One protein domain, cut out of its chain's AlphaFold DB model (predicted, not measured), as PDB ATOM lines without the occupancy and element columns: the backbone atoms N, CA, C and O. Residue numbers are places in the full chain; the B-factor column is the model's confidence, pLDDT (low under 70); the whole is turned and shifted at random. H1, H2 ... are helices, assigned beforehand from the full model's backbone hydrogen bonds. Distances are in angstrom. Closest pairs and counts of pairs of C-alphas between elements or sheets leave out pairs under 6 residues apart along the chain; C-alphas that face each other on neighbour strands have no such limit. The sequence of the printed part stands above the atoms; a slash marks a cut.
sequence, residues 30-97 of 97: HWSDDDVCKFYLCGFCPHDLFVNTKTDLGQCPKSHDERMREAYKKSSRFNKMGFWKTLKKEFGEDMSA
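What this domain is: This is residues 30 to 97 of the 97 residues of the protein "Cisplatin resistance-associated overexpressed protein" of Schistosoma japonicum (UniProt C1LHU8). Little regular structure: a chain mostly of loops, in which the short helix H1 sits between H3 and H4, with H2 near H1, and residues 88 to 97 stick out as an arm. The 68 printed residues include four named helices, H1 to H4 in chain order, no named strand, and only 26 residues in named elements: all helix. The whole is only just compact, close to loose, with a radius of gyration of the C-alphas of 12.8 A, and only just elongated, spanning 37 by 24 by 16 A.

How they stand to each other: H1, residues 38 to 41, is close to but not clearly touching H2, residues 46 to 49; their closest C-alphas, Phe 39 and Pro 46, are 7.9 A apart. H1 touches H3, residues 66 to 74, closest at the C-alphas of Leu 41 and Arg 69, 4.8 A. H1 only just touches H4, residues 83 to 91, with 3 pairs of C-alphas within 8 A, the closest Lys 38 and Phe 83, 6.4 A. H2 and H4 are apart. In H3 and H4 every O i to N i+4 pair is within hydrogen-bond range; H1 and H2 are too short for one.

Where its parts are: C-alpha 38 begins H1 at (249.986, 138.651, 214.819). H3 is 12.2 A long and H4 12.1 A, ending at C-alpha 91 (260.603, 131.195, 215.148).

The domain as a whole: The printed part has no cut. The link from H2 to H3 is long, 16 residues. Residues 76 to 97 are under pLDDT 70.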
ATOM      1  N   HIS A  30     238.576 142.735 215.504       72.12
ATOM      2  CA  HIS A  30     239.490 143.611 216.212       72.12
ATOM      3  C   HIS A  30     240.908 143.057 216.075       72.12
ATOM      4  O   HIS A  30     241.136 141.854 216.106       72.12
ATOM      5  N   TRP A  31     241.914 143.928 215.985       72.56
ATOM      6  CA  TRP A  31     243.317 143.506 215.881       72.56
ATOM      7  C   TRP A  31     243.818 142.694 217.097       72.56
ATOM      8  O   TRP A  31     244.926 142.165 217.048       72.56
ATOM      9  N   SER A  32     243.039 142.609 218.185       72.88
ATOM     10  CA  SER A  32     243.354 141.760 219.346       72.88
ATOM     11  C   SER A  32     242.798 140.332 219.244       72.88
ATOM     12  O   SER A  32     243.117 139.524 220.117       72.88
ATOM     13  N   ASP A  33     241.988 140.018 218.231       80.69
ATOM     14  CA  ASP A  33     241.406 138.684 218.058       80.69
ATOM     15  C   ASP A  33     242.493 137.667 217.658       80.69
ATOM     16  O   ASP A  33     243.426 137.993 216.918       80.69
ATOM     17  N   ASP A  34     242.406 136.421 218.147       78.56
ATOM     18  CA  ASP A  34     243.438 135.405 217.857       78.56
ATOM     19  C   ASP A  34     243.410 134.917 216.398       78.56
ATOM     20  O   ASP A  34     244.438 134.489 215.858       78.56
ATOM     21  N   ASP A  35     242.261 135.092 215.741       80.81
ATOM     22  CA  ASP A  35     242.037 134.829 214.318       80.81
ATOM     23  C   ASP A  35     242.809 135.799 213.408       80.81
ATOM     24  O   ASP A  35     242.924 135.577 212.199       80.81
ATOM     25  N   VAL A  36     243.358 136.887 213.962       82.94
ATOM     26  CA  VAL A  36     244.198 137.838 213.230       82.94
ATOM     27  C   VAL A  36     245.658 137.420 213.306       82.94
ATOM     28  O   VAL A  36     246.207 137.055 214.351       82.94
ATOM     29  N   CYS A  37     246.336 137.493 212.164       84.62
ATOM     30  CA  CYS A  37     247.735 137.125 212.086       84.62
ATOM     31  C   CYS A  37     248.614 138.159 212.798       84.62
ATOM     32  O   CYS A  37     248.918 139.226 212.264       84.62
ATOM     33  N   LYS A  38     249.073 137.822 214.008       82.25
ATOM     34  CA  LYS A  38     249.986 138.651 214.819       82.25
ATOM     35  C   LYS A  38     251.286 138.971 214.067       82.25
ATOM     36  O   LYS A  38     251.788 140.089 214.148       82.25
ATOM     37  N   PHE A  39     251.774 138.013 213.278       80.81
ATOM     38  CA  PHE A  39     252.907 138.164 212.365       80.81
ATOM     39  C   PHE A  39     252.644 139.275 211.339       80.81
ATOM     40  O   PHE A  39     253.385 140.260 211.247       80.81
ATOM     41  N   TYR A  40     251.502 139.196 210.658       84.50
ATOM     42  CA  TYR A  40     251.076 140.204 209.699       84.50
ATOM     43  C   TYR A  40     250.877 141.584 210.343       84.50
ATOM     44  O   TYR A  40     251.300 142.579 209.754       84.50
ATOM     45  N   LEU A  41     250.322 141.674 211.559       81.69
ATOM     46  CA  LEU A  41     250.183 142.938 212.302       81.69
ATOM     47  C   LEU A  41     251.539 143.590 212.618       81.69
ATOM     48  O   LEU A  41     251.669 144.814 212.551       81.69
ATOM     49  N   CYS A  42     252.561 142.784 212.914       76.25
ATOM     50  CA  CYS A  42     253.940 143.237 213.112       76.25
ATOM     51  C   CYS A  42     254.676 143.586 211.807       76.25
ATOM     52  O   CYS A  42     255.779 144.123 211.867       76.25
ATOM     53  N   GLY A  43     254.066 143.332 210.645       77.00
ATOM     54  CA  GLY A  43     254.629 143.631 209.330       77.00
ATOM     55  C   GLY A  43     255.444 142.496 208.710       77.00
ATOM     56  O   GLY A  43     256.032 142.701 207.657       77.00
ATOM     57  N   PHE A  44     255.472 141.313 209.325       78.62
ATOM     58  CA  PHE A  44     256.215 140.165 208.812       78.62
ATOM     59  C   PHE A  44     255.384 138.897 208.973       78.62
ATOM     60  O   PHE A  44     255.218 138.453 210.100       78.62
ATOM     61  N   CYS A  45     254.881 138.308 207.883       83.44
ATOM     62  CA  CYS A  45     254.260 136.980 207.898       83.44
ATOM     63  C   CYS A  45     254.994 136.048 206.919       83.44
ATOM     64  O   CYS A  45     255.061 136.375 205.733       83.44
ATOM     65  N   PRO A  46     255.517 134.893 207.367       79.56
ATOM     66  CA  PRO A  46     256.278 133.990 206.503       79.56
ATOM     67  C   PRO A  46     255.415 133.381 205.390       79.56
ATOM     68  O   PRO A  46     255.882 133.253 204.264       79.56
ATOM     69  N   HIS A  47     254.138 133.100 205.660       81.69
ATOM     70  CA  HIS A  47     253.203 132.593 204.649       81.69
ATOM     71  C   HIS A  47     252.985 133.568 203.487       81.69
ATOM     72  O   HIS A  47     252.762 133.130 202.372       81.69
ATOM     73  N   ASP A  48     253.050 134.878 203.743       79.75
ATOM     74  CA  ASP A  48     252.859 135.910 202.713       79.75
ATOM     75  C   ASP A  48     254.154 136.171 201.927       79.75
ATOM     76  O   ASP A  48     254.129 136.506 200.749       79.75
ATOM     77  N   LEU A  49     255.311 135.992 202.572       78.00
ATOM     78  CA  LEU A  49     256.615 136.250 201.962       78.00
ATOM     79  C   LEU A  49     257.092 135.096 201.071       78.00
ATOM     80  O   LEU A  49     257.781 135.329 200.079       78.00
ATOM     81  N   PHE A  50     256.738 133.861 201.428       76.38
ATOM     82  CA  PHE A  50     257.177 132.655 200.726       76.38
ATOM     83  C   PHE A  50     256.166 132.121 199.703       76.38
ATOM     84  O   PHE A  50     256.400 131.045 199.143       76.38
ATOM     85  N   VAL A  51     255.106 132.875 199.386       77.31
ATOM     86  CA  VAL A  51     254.169 132.496 198.318       77.31
ATOM     87  C   VAL A  51     254.919 132.250 197.005       77.31
ATOM     88  O   VAL A  51     255.733 133.065 196.573       77.31
ATOM     89  N   ASN A  52     254.652 131.115 196.355       70.00
ATOM     90  CA  ASN A  52     255.293 130.698 195.097       70.00
ATOM     91  C   ASN A  52     256.823 130.509 195.158       70.00
ATOM     92  O   ASN A  52     257.483 130.476 194.115       70.00
ATOM     93  N   THR A  53     257.411 130.379 196.349       76.00
ATOM     94  CA  THR A  53     258.830 130.021 196.491       76.00
ATOM     95  C   THR A  53     258.999 128.525 196.752       76.00
ATOM     96  O   THR A  53     258.048 127.807 197.048       76.00
ATOM     97  N   LYS A  54     260.237 128.027 196.645       73.81
ATOM     98  CA  LYS A  54     260.591 126.611 196.866       73.81
ATOM     99  C   LYS A  54     260.180 126.084 198.256       73.81
ATOM    100  O   LYS A  54     260.104 124.875 198.446       73.81
ATOM    101  N   THR A  55     259.922 126.984 199.201       74.44
ATOM    102  CA  THR A  55     259.469 126.720 200.571       74.44
ATOM    103  C   THR A  55     258.104 127.368 200.817       74.44
ATOM    104  O   THR A  55     257.930 128.088 201.799       74.44
ATOM    105  N   ASP A  56     257.151 127.188 199.901       80.38
ATOM    106  CA  ASP A  56     255.792 127.693 200.097       80.38
ATOM    107  C   ASP A  56     255.119 126.967 201.271       80.38
ATOM    108  O   ASP A  56     254.895 125.756 201.242       80.38
ATOM    109  N   LEU A  57     254.818 127.731 202.319       72.56
ATOM    110  CA  LEU A  57     254.123 127.267 203.522       72.56
ATOM    111  C   LEU A  57     252.596 127.233 203.317       72.56
ATOM    112  O   LEU A  57     251.862 126.843 204.225       72.56
ATOM    113  N   GLY A  58     252.114 127.662 202.145       79.38
ATOM    114  CA  GLY A  58     250.700 127.736 201.804       79.38
ATOM    115  C   GLY A  58     249.990 128.943 202.421       79.38
ATOM    116  O   GLY A  58     250.594 129.802 203.070       79.38
ATOM    117  N   GLN A  59     248.672 129.006 202.215       77.88
ATOM    118  CA  GLN A  59     247.827 130.103 202.698       77.88
ATOM    119  C   GLN A  59     247.876 130.212 204.227       77.88
ATOM    120  O   GLN A  59     247.752 129.215 204.937       77.88
ATOM    121  N   CYS A  60     248.038 131.435 204.741       82.56
ATOM    122  CA  CYS A  60     248.062 131.659 206.181       82.56
ATOM    123  C   CYS A  60     246.713 131.250 206.805       82.56
ATOM    124  O   CYS A  60     245.671 131.691 206.315       82.56
ATOM    125  N   PRO A  61     246.698 130.475 207.907       81.00
ATOM    126  CA  PRO A  61     245.458 130.112 208.602       81.00
ATOM    127  C   PRO A  61     244.806 131.301 209.326       81.00
ATOM    128  O   PRO A  61     243.682 131.190 209.804       81.00
ATOM    129  N   LYS A  62     245.520 132.427 209.439       85.31
ATOM    130  CA  LYS A  62     245.080 133.635 210.134       85.31
ATOM    131  C   LYS A  62     244.753 134.748 209.142       85.31
ATOM    132  O   LYS A  62     245.339 134.836 208.066       85.31
ATOM    133  N   SER A  63     243.854 135.646 209.530       84.38
ATOM    134  CA  SER A  63     243.417 136.756 208.681       84.38
ATOM    135  C   SER A  63     244.499 137.834 208.516       84.38
ATOM    136  O   SER A  63     245.139 138.270 209.480       84.38
ATOM    137  N   HIS A  64     244.713 138.252 207.264       85.69
ATOM    138  CA  HIS A  64     245.637 139.311 206.847       85.69
ATOM    139  C   HIS A  64     244.839 140.529 206.365       85.69
ATOM    140  O   HIS A  64     244.573 140.670 205.174       85.69
ATOM    141  N   ASP A  65     244.427 141.400 207.286       83.31
ATOM    142  CA  ASP A  65     243.710 142.634 206.943       83.31
ATOM    143  C   ASP A  65     244.597 143.869 207.178       83.31
ATOM    144  O   ASP A  65     245.029 144.154 208.302       83.31
ATOM    145  N   GLU A  66     244.874 144.620 206.109       82.00
ATOM    146  CA  GLU A  66     245.693 145.838 206.157       82.00
ATOM    147  C   GLU A  66     245.033 146.927 207.018       82.00
ATOM    148  O   GLU A  66     245.724 147.664 207.723       82.00
ATOM    149  N   ARG A  67     243.693 146.976 207.076       82.06
ATOM    150  CA  ARG A  67     242.965 147.946 207.917       82.06
ATOM    151  C   ARG A  67     243.314 147.761 209.391       82.06
ATOM    152  O   ARG A  67     243.495 148.734 210.125       82.06
ATOM    153  N   MET A  68     243.458 146.505 209.813       77.75
ATOM    154  CA  MET A  68     243.798 146.138 211.188       77.75
ATOM    155  C   MET A  68     245.262 146.406 211.494       77.75
ATOM    156  O   MET A  68     245.586 146.876 212.585       77.75
ATOM    157  N   ARG A  69     246.146 146.191 210.515       81.31
ATOM    158  CA  ARG A  69     247.559 146.564 210.623       81.31
ATOM    159  C   ARG A  69     247.719 148.072 210.803       81.31
ATOM    160  O   ARG A  69     248.467 148.503 211.682       81.31
ATOM    161  N   GLU A  70     247.018 148.885 210.020       81.75
ATOM    162  CA  GLU A  70     247.048 150.340 210.171       81.75
ATOM    163  C   GLU A  70     246.468 150.799 211.510       81.75
ATOM    164  O   GLU A  70     247.054 151.660 212.171       81.75
ATOM    165  N   ALA A  71     245.344 150.216 211.937       80.12
ATOM    166  CA  ALA A  71     244.747 150.496 213.240       80.12
ATOM    167  C   ALA A  71     245.706 150.132 214.387       80.12
ATOM    168  O   ALA A  71     245.874 150.912 215.328       80.12
ATOM    169  N   TYR A  72     246.400 148.995 214.282       79.56
ATOM    170  CA  TYR A  72     247.411 148.566 215.244       79.56
ATOM    171  C   TYR A  72     248.627 149.507 215.260       79.56
ATOM    172  O   TYR A  72     249.047 149.919 216.342       79.56
ATOM    173  N   LYS A  73     249.137 149.925 214.090       78.50
ATOM    174  CA  LYS A  73     250.226 150.917 213.959       78.50
ATOM    175  C   LYS A  73     249.858 152.282 214.550       78.50
ATOM    176  O   LYS A  73     250.707 152.928 215.155       78.50
ATOM    177  N   LYS A  74     248.604 152.719 214.388       79.25
ATOM    178  CA  LYS A  74     248.082 153.976 214.957       79.25
ATOM    179  C   LYS A  74     247.826 153.875 216.467       79.25
ATOM    180  O   LYS A  74     247.784 154.894 217.151       79.25
ATOM    181  N   SER A  75     247.659 152.667 217.006       73.75
ATOM    182  CA  SER A  75     247.423 152.457 218.436       73.75
ATOM    183  C   SER A  75     248.706 152.630 219.270       73.75
ATOM    184  O   SER A  75     249.779 152.148 218.917       73.75
ATOM    185  N   SER A  76     248.597 153.225 220.465       63.16
ATOM    186  CA  SER A  76     249.721 153.380 221.424       63.16
ATOM    187  C   SER A  76     250.255 152.046 221.995       63.16
ATOM    188  O   SER A  76     251.209 152.016 222.787       63.16
ATOM    189  N   ARG A  77     249.622 150.925 221.622       64.88
ATOM    190  CA  ARG A  77     249.989 149.556 222.014       64.88
ATOM    191  C   ARG A  77     250.927 148.894 221.001       64.88
ATOM    192  O   ARG A  77     251.436 147.808 221.291       64.88
ATOM    193  N   PHE A  78     251.216 149.573 219.887       62.50
ATOM    194  CA  PHE A  78     252.266 149.200 218.947       62.50
ATOM    195  C   PHE A  78     253.580 148.950 219.703       62.50
ATOM    196  O   PHE A  78     254.020 149.772 220.507       62.50
ATOM    197  N   ASN A  79     254.175 147.772 219.500       62.00
ATOM    198  CA  ASN A  79     255.429 147.316 220.125       62.00
ATOM    199  C   ASN A  79     255.375 146.999 221.646       62.00
ATOM    200  O   ASN A  79     256.268 146.337 222.175       62.00
ATOM    201  N   LYS A  80     254.302 147.360 222.364       60.41
ATOM    202  CA  LYS A  80     254.157 147.051 223.808       60.41
ATOM    203  C   LYS A  80     253.514 145.699 224.085       60.41
ATOM    204  O   LYS A  80     253.790 145.097 225.115       60.41
ATOM    205  N   MET A  81     252.681 145.204 223.170       60.38
ATOM    206  CA  MET A  81     251.939 143.956 223.376       60.38
ATOM    207  C   MET A  81     252.802 142.689 223.228       60.38
ATOM    208  O   MET A  81     252.307 141.578 223.369       60.38
ATOM    209  N   GLY A  82     254.106 142.834 222.967       63.47
ATOM    210  CA  GLY A  82     255.034 141.708 222.971       63.47
ATOM    211  C   GLY A  82     254.805 140.694 221.850       63.47
ATOM    212  O   GLY A  82     255.397 139.625 221.908       63.47
ATOM    213  N   PHE A  83     254.022 141.015 220.810       67.12
ATOM    214  CA  PHE A  83     253.846 140.126 219.654       67.12
ATOM    215  C   PHE A  83     255.185 139.728 219.022       67.12
ATOM    216  O   PHE A  83     255.369 138.571 218.668       67.12
ATOM    217  N   TRP A  84     256.158 140.645 218.990       62.66
ATOM    218  CA  TRP A  84     257.536 140.381 218.564       62.66
ATOM    219  C   TRP A  84     258.295 139.398 219.478       62.66
ATOM    220  O   TRP A  84     259.216 138.726 219.020       62.66
ATOM    221  N   LYS A  85     257.929 139.294 220.766       66.31
ATOM    222  CA  LYS A  85     258.506 138.320 221.708       66.31
ATOM    223  C   LYS A  85     257.945 136.928 221.463       66.31
ATOM    224  O   LYS A  85     258.721 135.982 221.439       66.31
ATOM    225  N   THR A  86     256.632 136.814 221.260       67.31
ATOM    226  CA  THR A  86     255.994 135.547 220.870       67.31
ATOM    227  C   THR A  86     256.574 135.053 219.549       67.31
ATOM    228  O   THR A  86     257.045 133.929 219.483       67.31
ATOM    229  N   LEU A  87     256.699 135.956 218.571       67.06
ATOM    230  CA  LEU A  87     257.427 135.753 217.316       67.06
ATOM    231  C   LEU A  87     258.819 135.157 217.510       67.06
ATOM    232  O   LEU A  87     259.155 134.141 216.916       67.06
ATOM    233  N   LYS A  88     259.636 135.805 218.346       67.00
ATOM    234  CA  LYS A  88     261.014 135.383 218.595       67.00
ATOM    235  C   LYS A  88     261.082 134.046 219.337       67.00
ATOM    236  O   LYS A  88     262.043 133.316 219.149       67.00
ATOM    237  N   LYS A  89     260.086 133.739 220.169       69.88
ATOM    238  CA  LYS A  89     259.989 132.453 220.861       69.88
ATOM    239  C   LYS A  89     259.596 131.328 219.903       69.88
ATOM    240  O   LYS A  89     260.174 130.263 219.995       69.88
ATOM    241  N   GLU A  90     258.650 131.572 218.999       67.00
ATOM    242  CA  GLU A  90     258.144 130.550 218.074       67.00
ATOM    243  C   GLU A  90     259.083 130.298 216.887       67.00
ATOM    244  O   GLU A  90     259.272 129.153 216.515       67.00
ATOM    245  N   PHE A  91     259.714 131.332 216.318       63.88
ATOM    246  CA  PHE A  91     260.603 131.195 215.148       63.88
ATOM    247  C   PHE A  91     262.104 131.183 215.487       63.88
ATOM    248  O   PHE A  91     262.939 131.017 214.600       63.88
ATOM    249  N   GLY A  92     262.478 131.407 216.749       55.28
ATOM    250  CA  GLY A  92     263.880 131.410 217.186       55.28
ATOM    251  C   GLY A  92     264.486 130.017 217.372       55.28
ATOM    252  O   GLY A  92     265.707 129.913 217.452       55.28
ATOM    253  N   GLU A  93     263.662 128.969 217.434       54.72
ATOM    254  CA  GLU A  93     264.115 127.586 217.646       54.72
ATOM    255  C   GLU A  93     264.402 126.841 216.325       54.72
ATOM    256  O   GLU A  93     265.183 125.894 216.326       54.72
ATOM    257  N   ASP A  94     263.892 127.327 215.186       50.31
ATOM    258  CA  ASP A  94     264.029 126.654 213.881       50.31
ATOM    259  C   ASP A  94     265.262 127.080 213.060       50.31
ATOM    260  O   ASP A  94     265.498 126.553 211.975       50.31
ATOM    261  N   MET A  95     266.087 128.014 213.554       45.91
ATOM    262  CA  MET A  95     267.322 128.451 212.876       45.91
ATOM    263  C   MET A  95     268.587 127.893 213.549       45.91
ATOM    264  O   MET A  95     269.579 128.598 213.730       45.91
ATOM    265  N   SER A  96     268.530 126.619 213.949       41.19
ATOM    266  CA  SER A  96     269.674 125.832 214.431       41.19
ATOM    267  C   SER A  96     269.696 124.402 213.856       41.19
ATOM    268  O   SER A  96     270.121 123.471 214.546       41.19
ATOM    269  N   ALA A  97     269.261 124.219 212.606       38.50
ATOM    270  CA  ALA A  97     269.432 122.974 211.851       38.50
ATOM    271  C   ALA A  97     269.991 123.249 210.450       38.50
ATOM    272  O   ALA A  97     269.472 124.169 209.780       38.50
TER     273      ALA A  97